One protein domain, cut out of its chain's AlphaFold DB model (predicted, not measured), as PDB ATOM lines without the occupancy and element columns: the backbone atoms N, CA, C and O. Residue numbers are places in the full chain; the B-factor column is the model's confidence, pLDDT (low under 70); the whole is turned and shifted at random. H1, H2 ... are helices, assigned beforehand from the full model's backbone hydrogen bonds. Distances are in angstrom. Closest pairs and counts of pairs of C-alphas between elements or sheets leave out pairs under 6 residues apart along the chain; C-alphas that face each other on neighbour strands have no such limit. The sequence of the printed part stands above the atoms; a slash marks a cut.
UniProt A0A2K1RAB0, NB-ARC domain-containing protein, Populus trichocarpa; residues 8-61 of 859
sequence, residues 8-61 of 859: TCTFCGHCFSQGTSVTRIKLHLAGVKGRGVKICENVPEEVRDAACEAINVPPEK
ATOM      1  N   THR A   8     -15.754 -35.308  37.297       88.19
ATOM      2  CA  THR A   8     -15.623 -36.690  36.809       88.19
ATOM      3  C   THR A   8     -15.819 -37.662  37.966       88.19
ATOM      4  O   THR A   8     -15.168 -37.534  39.003       88.19
ATOM      5  N   CYS A   9     -16.710 -38.643  37.807       89.31
ATOM      6  CA  CYS A   9     -16.909 -39.699  38.798       89.31
ATOM      7  C   CYS A   9     -15.685 -40.623  38.864       89.31
ATOM      8  O   CYS A   9     -15.389 -41.348  37.910       89.31
ATOM      9  N   THR A  10     -15.014 -40.648  40.014       89.25
ATOM     10  CA  THR A  10     -13.804 -41.447  40.271       89.25
ATOM     11  C   THR A  10     -14.024 -42.959  40.181       89.25
ATOM     12  O   THR A  10     -13.082 -43.689  39.891       89.25
ATOM     13  N   PHE A  11     -15.257 -43.442  40.376       89.56
ATOM     14  CA  PHE A  11     -15.581 -44.875  40.388       89.56
ATOM     15  C   PHE A  11     -15.855 -45.475  38.994       89.56
ATOM     16  O   PHE A  11     -15.734 -46.685  38.810       89.56
ATOM     17  N   CYS A  12     -16.232 -44.663  37.994       89.06
ATOM     18  CA  CYS A  12     -16.545 -45.159  36.639       89.06
ATOM     19  C   CYS A  12     -16.104 -44.251  35.475       89.06
ATOM     20  O   CYS A  12     -16.482 -44.503  34.330       89.06
ATOM     21  N   GLY A  13     -15.357 -43.178  35.746       85.19
ATOM     22  CA  GLY A  13     -14.872 -42.244  34.726       85.19
ATOM     23  C   GLY A  13     -15.967 -41.428  34.027       85.19
ATOM     24  O   GLY A  13     -15.712 -40.843  32.977       85.19
ATOM     25  N   HIS A  14     -17.198 -41.384  34.555       86.19
ATOM     26  CA  HIS A  14     -18.253 -40.567  33.954       86.19
ATOM     27  C   HIS A  14     -17.973 -39.080  34.189       86.19
ATOM     28  O   HIS A  14     -18.108 -38.586  35.306       86.19
ATOM     29  N   CYS A  15     -17.591 -38.387  33.120       87.25
ATOM     30  CA  CYS A  15     -17.525 -36.933  33.063       87.25
ATOM     31  C   CYS A  15     -18.942 -36.335  33.000       87.25
ATOM     32  O   CYS A  15     -19.770 -36.778  32.197       87.25
ATOM     33  N   PHE A  16     -19.198 -35.342  33.847       86.38
ATOM     34  CA  PHE A  16     -20.404 -34.521  33.891       86.38
ATOM     35  C   PHE A  16     -20.138 -33.170  33.210       86.38
ATOM     36  O   PHE A  16     -19.089 -32.546  33.415       86.38
ATOM     37  N   SER A  17     -21.102 -32.682  32.428       81.56
ATOM     38  CA  SER A  17     -21.029 -31.343  31.835       81.56
ATOM     39  C   SER A  17     -21.106 -30.259  32.913       81.56
ATOM     40  O   SER A  17     -21.713 -30.466  33.971       81.56
ATOM     41  N   GLN A  18     -20.553 -29.076  32.624       75.44
ATOM     42  CA  GLN A  18     -20.851 -27.868  33.402       75.44
ATOM     43  C   GLN A  18     -22.380 -27.692  33.522       75.44
ATOM     44  O   GLN A  18     -23.127 -28.075  32.620       75.44
ATOM     45  N   GLY A  19     -22.849 -27.196  34.670       71.62
ATOM     46  CA  GLY A  19     -24.283 -27.085  34.973       71.62
ATOM     47  C   GLY A  19     -25.001 -28.402  35.319       71.62
ATOM     48  O   GLY A  19     -26.215 -28.396  35.509       71.62
ATOM     49  N   THR A  20     -24.309 -29.545  35.431       79.94
ATOM     50  CA  THR A  20     -24.951 -30.779  35.931       79.94
ATOM     51  C   THR A  20     -25.337 -30.617  37.403       79.94
ATOM     52  O   THR A  20     -24.465 -30.466  38.256       79.94
ATOM     53  N   SER A  21     -26.636 -30.697  37.710       84.44
ATOM     54  CA  SER A  21     -27.139 -30.519  39.075       84.44
ATOM     55  C   SER A  21     -26.574 -31.549  40.060       84.44
ATOM     56  O   SER A  21     -26.406 -32.732  39.742       84.44
ATOM     57  N   VAL A  22     -26.338 -31.109  41.301       82.94
ATOM     58  CA  VAL A  22     -25.827 -31.961  42.390       82.94
ATOM     59  C   VAL A  22     -26.723 -33.188  42.594       82.94
ATOM     60  O   VAL A  22     -26.218 -34.287  42.810       82.94
ATOM     61  N   THR A  23     -28.041 -33.048  42.430       82.81
ATOM     62  CA  THR A  23     -29.010 -34.153  42.502       82.81
ATOM     63  C   THR A  23     -28.759 -35.235  41.446       82.81
ATOM     64  O   THR A  23     -28.831 -36.418  41.772       82.81
ATOM     65  N   ARG A  24     -28.368 -34.888  40.207       84.75
ATOM     66  CA  ARG A  24     -27.967 -35.892  39.197       84.75
ATOM     67  C   ARG A  24     -26.680 -36.621  39.582       84.75
ATOM     68  O   ARG A  24     -26.591 -37.828  39.364       84.75
ATOM     69  N   ILE A  25     -25.719 -35.924  40.192       87.81
ATOM     70  CA  ILE A  25     -24.473 -36.529  40.691       87.81
ATOM     71  C   ILE A  25     -24.767 -37.463  41.879       87.81
ATOM     72  O   ILE A  25     -24.262 -38.586  41.913       87.81
ATOM     73  N   LYS A  26     -25.650 -37.068  42.806       88.25
ATOM     74  CA  LYS A  26     -26.123 -37.932  43.901       88.25
ATOM     75  C   LYS A  26     -26.855 -39.174  43.378       88.25
ATOM     76  O   LYS A  26     -26.513 -40.274  43.786       88.25
ATOM     77  N   LEU A  27     -27.799 -39.032  42.440       87.81
ATOM     78  CA  LEU A  27     -28.526 -40.162  41.833       87.81
ATOM     79  C   LEU A  27     -27.584 -41.143  41.112       87.81
ATOM     80  O   LEU A  27     -27.739 -42.358  41.241       87.81
ATOM     81  N   HIS A  28     -26.575 -40.619  40.405       91.56
ATOM     82  CA  HIS A  28     -25.506 -41.408  39.791       91.56
ATOM     83  C   HIS A  28     -24.734 -42.243  40.825       91.56
ATOM     84  O   HIS A  28     -24.498 -43.430  40.586       91.56
ATOM     85  N   LEU A  29     -24.372 -41.643  41.966       90.62
ATOM     86  CA  LEU A  29     -23.631 -42.303  43.048       90.62
ATOM     87  C   LEU A  29     -24.491 -43.279  43.869       90.62
ATOM     88  O   LEU A  29     -24.005 -44.334  44.262       90.62
ATOM     89  N   ALA A  30     -25.771 -42.968  44.072       88.12
ATOM     90  CA  ALA A  30     -26.751 -43.818  44.750       88.12
ATOM     91  C   ALA A  30     -27.182 -45.046  43.914       88.12
ATOM     92  O   ALA A  30     -27.857 -45.942  44.417       88.12
ATOM     93  N   GLY A  31     -26.836 -45.090  42.621       86.31
ATOM     94  CA  GLY A  31     -27.255 -46.151  41.697       86.31
ATOM     95  C   GLY A  31     -28.740 -46.096  41.305       86.31
ATOM     96  O   GLY A  31     -29.274 -47.068  40.767       86.31
ATOM     97  N   VAL A  32     -29.422 -44.975  41.562       83.38
ATOM     98  CA  VAL A  32     -30.868 -44.819  41.347       83.38
ATOM     99  C   VAL A  32     -31.142 -44.354  39.915       83.38
ATOM    100  O   VAL A  32     -30.653 -43.316  39.467       83.38
ATOM    101  N   LYS A  33     -31.952 -45.121  39.176       76.62
ATOM    102  CA  LYS A  33     -32.309 -44.812  37.781       76.62
ATOM    103  C   LYS A  33     -33.273 -43.620  37.705       76.62
ATOM    104  O   LYS A  33     -34.322 -43.632  38.340       76.62
ATOM    105  N   GLY A  34     -32.948 -42.634  36.865       70.88
ATOM    106  CA  GLY A  34     -33.769 -41.447  36.587       70.88
ATOM    107  C   GLY A  34     -33.573 -40.925  35.157       70.88
ATOM    108  O   GLY A  34     -32.641 -41.344  34.465       70.88
ATOM    109  N   ARG A  35     -34.439 -40.016  34.679       61.69
ATOM    110  CA  ARG A  35     -34.370 -39.496  33.295       61.69
ATOM    111  C   ARG A  35     -33.049 -38.749  33.041       61.69
ATOM    112  O   ARG A  35     -32.776 -37.700  33.628       61.69
ATOM    113  N   GLY A  36     -32.231 -39.309  32.146       68.44
ATOM    114  CA  GLY A  36     -30.899 -38.799  31.804       68.44
ATOM    115  C   GLY A  36     -29.789 -39.140  32.808       68.44
ATOM    116  O   GLY A  36     -28.678 -38.647  32.650       68.44
ATOM    117  N   VAL A  37     -30.050 -39.970  33.826       81.81
ATOM    118  CA  VAL A  37     -29.033 -40.380  34.808       81.81
ATOM    119  C   VAL A  37     -28.399 -41.704  34.385       81.81
ATOM    120  O   VAL A  37     -29.021 -42.764  34.475       81.81
ATOM    121  N   LYS A  38     -27.127 -41.660  33.974       83.38
ATOM    122  CA  LYS A  38     -26.265 -42.849  33.952       83.38
ATOM    123  C   LYS A  38     -25.985 -43.245  35.404       83.38
ATOM    124  O   LYS A  38     -25.565 -42.389  36.173       83.38
ATOM    125  N   ILE A  39     -26.187 -44.504  35.784       91.19
ATOM    126  CA  ILE A  39     -25.858 -44.998  37.135       91.19
ATOM    127  C   ILE A  39     -24.383 -45.414  37.239       91.19
ATOM    128  O   ILE A  39     -23.752 -45.723  36.225       91.19
ATOM    129  N   CYS A  40     -23.833 -45.429  38.455       88.94
ATOM    130  CA  CYS A  40     -22.515 -45.986  38.743       88.94
ATOM    131  C   CYS A  40     -22.635 -47.265  39.578       88.94
ATOM    132  O   CYS A  40     -23.073 -47.232  40.723       88.94
ATOM    133  N   GLU A  41     -22.220 -48.398  39.012       86.44
ATOM    134  CA  GLU A  41     -22.296 -49.707  39.681       86.44
ATOM    135  C   GLU A  41     -21.075 -49.976  40.589       86.44
ATOM    136  O   GLU A  41     -21.138 -50.804  41.492       86.44
ATOM    137  N   ASN A  42     -19.994 -49.206  40.412       87.44
ATOM    138  CA  ASN A  42     -18.709 -49.358  41.109       87.44
ATOM    139  C   ASN A  42     -18.599 -48.563  42.430       87.44
ATOM    140  O   ASN A  42     -17.512 -48.464  42.997       87.44
ATOM    141  N   VAL A  43     -19.679 -47.931  42.901       90.00
ATOM    142  CA  VAL A  43     -19.646 -47.092  44.112       90.00
ATOM    143  C   VAL A  43     -19.643 -47.976  45.365       90.00
ATOM    144  O   VAL A  43     -20.533 -48.829  45.475       90.00
ATOM    145  N   PRO A  44     -18.708 -47.780  46.320       89.00
ATOM    146  CA  PRO A  44     -18.716 -48.465  47.612       89.00
ATOM    147  C   PRO A  44     -20.043 -48.288  48.355       89.00
ATOM    148  O   PRO A  44     -20.677 -47.239  48.253       89.00
ATOM    149  N   GLU A  45     -20.453 -49.299  49.117       83.50
ATOM    150  CA  GLU A  45     -21.780 -49.342  49.747       83.50
ATOM    151  C   GLU A  45     -22.012 -48.173  50.719       83.50
ATOM    152  O   GLU A  45     -23.045 -47.523  50.636       83.50
ATOM    153  N   GLU A  46     -21.005 -47.800  51.516       84.69
ATOM    154  CA  GLU A  46     -21.025 -46.617  52.398       84.69
ATOM    155  C   GLU A  46     -21.310 -45.307  51.638       84.69
ATOM    156  O   GLU A  46     -22.137 -44.495  52.050       84.69
ATOM    157  N   VAL A  47     -20.649 -45.108  50.491       83.94
ATOM    158  CA  VAL A  47     -20.804 -43.907  49.651       83.94
ATOM    159  C   VAL A  47     -22.153 -43.920  48.927       83.94
ATOM    160  O   VAL A  47     -22.761 -42.867  48.736       83.94
ATOM    161  N   ARG A  48     -22.640 -45.106  48.547       87.88
ATOM    162  CA  ARG A  48     -23.952 -45.299  47.919       87.88
ATOM    163  C   ARG A  48     -25.086 -45.019  48.906       87.88
ATOM    164  O   ARG A  48     -26.036 -44.337  48.539       87.88
ATOM    165  N   ASP A  49     -24.960 -45.479  50.147       81.94
ATOM    166  CA  ASP A  49     -25.957 -45.273  51.195       81.94
ATOM    167  C   ASP A  49     -25.989 -43.820  51.679       81.94
ATOM    168  O   ASP A  49     -27.071 -43.234  51.721       81.94
ATOM    169  N   ALA A  50     -24.834 -43.182  51.897       82.06
ATOM    170  CA  ALA A  50     -24.776 -41.740  52.153       82.06
ATOM    171  C   ALA A  50     -25.367 -40.922  50.983       82.06
ATOM    172  O   ALA A  50     -26.046 -39.915  51.196       82.06
ATOM    173  N   ALA A  51     -25.169 -41.366  49.735       82.31
ATOM    174  CA  ALA A  51     -25.810 -40.759  48.571       82.31
ATOM    175  C   ALA A  51     -27.332 -41.004  48.523       82.31
ATOM    176  O   ALA A  51     -28.040 -40.117  48.053       82.31
ATOM    177  N   CYS A  52     -27.833 -42.147  49.015       82.31
ATOM    178  CA  CYS A  52     -29.262 -42.468  49.149       82.31
ATOM    179  C   CYS A  52     -29.964 -41.643  50.241       82.31
ATOM    180  O   CYS A  52     -31.064 -41.140  50.001       82.31
ATOM    181  N   GLU A  53     -29.339 -41.473  51.411       83.94
ATOM    182  CA  GLU A  53     -29.837 -40.585  52.471       83.94
ATOM    183  C   GLU A  53     -29.908 -39.141  51.964       83.94
ATOM    184  O   GLU A  53     -30.947 -38.491  52.063       83.94
ATOM    185  N   ALA A  54     -28.855 -38.671  51.287       76.69
ATOM    186  CA  ALA A  54     -28.782 -37.325  50.721       76.69
ATOM    187  C   ALA A  54     -29.777 -37.036  49.566       76.69
ATOM    188  O   ALA A  54     -29.731 -35.932  49.007       76.69
ATOM    189  N   ILE A  55     -30.645 -37.991  49.201       82.56
ATOM    190  CA  ILE A  55     -31.760 -37.854  48.240       82.56
ATOM    191  C   ILE A  55     -33.104 -38.399  48.772       82.56
ATOM    192  O   ILE A  55     -34.046 -38.520  47.991       82.56
ATOM    193  N   ASN A  56     -33.213 -38.739  50.064       77.31
ATOM    194  CA  ASN A  56     -34.441 -39.241  50.705       77.31
ATOM    195  C   ASN A  56     -35.116 -40.437  49.984       77.31
ATOM    196  O   ASN A  56     -36.344 -40.547  49.951       77.31
ATOM    197  N   VAL A  57     -34.339 -41.346  49.380       65.81
ATOM    198  CA  VAL A  57     -34.901 -42.489  48.632       65.81
ATOM    199  C   VAL A  57     -35.284 -43.646  49.573       65.81
ATOM    200  O   VAL A  57     -34.437 -44.107  50.337       65.81
ATOM    201  N   PRO A  58     -36.527 -44.178  49.504       51.22
ATOM    202  CA  PRO A  58     -36.965 -45.268  50.374       51.22
ATOM    203  C   PRO A  58     -36.238 -46.598  50.075       51.22
ATOM    204  O   PRO A  58     -35.842 -46.834  48.926       51.22
ATOM    205  N   PRO A  59     -36.103 -47.508  51.069       49.28
ATOM    206  CA  PRO A  59     -35.170 -48.645  51.010       49.28
ATOM    207  C   PRO A  59     -35.361 -49.609  49.832       49.28
ATOM    208  O   PRO A  59     -34.407 -50.236  49.374       49.28
ATOM    209  N   GLU A  60     -36.584 -49.720  49.314       50.81
ATOM    210  CA  GLU A  60     -36.967 -50.673  48.264       50.81
ATOM    211  C   GLU A  60     -36.346 -50.372  46.889       50.81
ATOM    212  O   GLU A  60     -36.325 -51.242  46.019       50.81
ATOM    213  N   LYS A  61     -35.806 -49.162  46.681       52.19
ATOM    214  CA  LYS A  61     -35.177 -48.747  45.414       52.19
ATOM    215  C   LYS A  61     -33.659 -48.995  45.352       52.19
ATOM    216  O   LYS A  61     -33.046 -48.655  44.339       52.19
TER     217      LYS A  61
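This is residues 8 to 61 of the 859 residues of the protein "NB-ARC domain-containing protein" of Populus trichocarpa (UniProt A0A2K1RAB0). The domain has little regular structure: two short helices, H1 and H2, make a helical hairpin amid long loops. Before it, residues 8 to 21 loop out at one end of the long axis; the link from H1 folds back beside H1 before H2, and residues 54 to 61 trail at the other end. The printed part has 54 residues, only 18 of them in the named helices H1 then H2; the class is all helix, with no named strand. It is compact, with a radius of gyration of the C-alphas of 10.4 A and spans of 30 by 20 by 15 A.

H1, residues 22 to 30, and H2, residues 45 to 53, touch, the closest C-alphas being those of Ala 30 and Arg 48, 4.5 A apart. This hairpin's helices run opposite ways at a steep tilt of 43 degrees. In H1 and H2 every O i to N i+4 pair is within hydrogen-bond range.

H1 begins at C-alpha 22 (-25.827, -31.961, 42.390) and measures 12.1 A; H2 measures 12.2 A and ends at C-alpha 53 (-29.837, -40.585, 52.471).

The C-alphas farthest apart, of Gln 18 and Glu 60, are 31.6 A apart. The printed part has no cut. The link H1 to H2 is long, 14 residues. In this model, pLDDT is under 70 at residues 35 to 36 and 57 to 61.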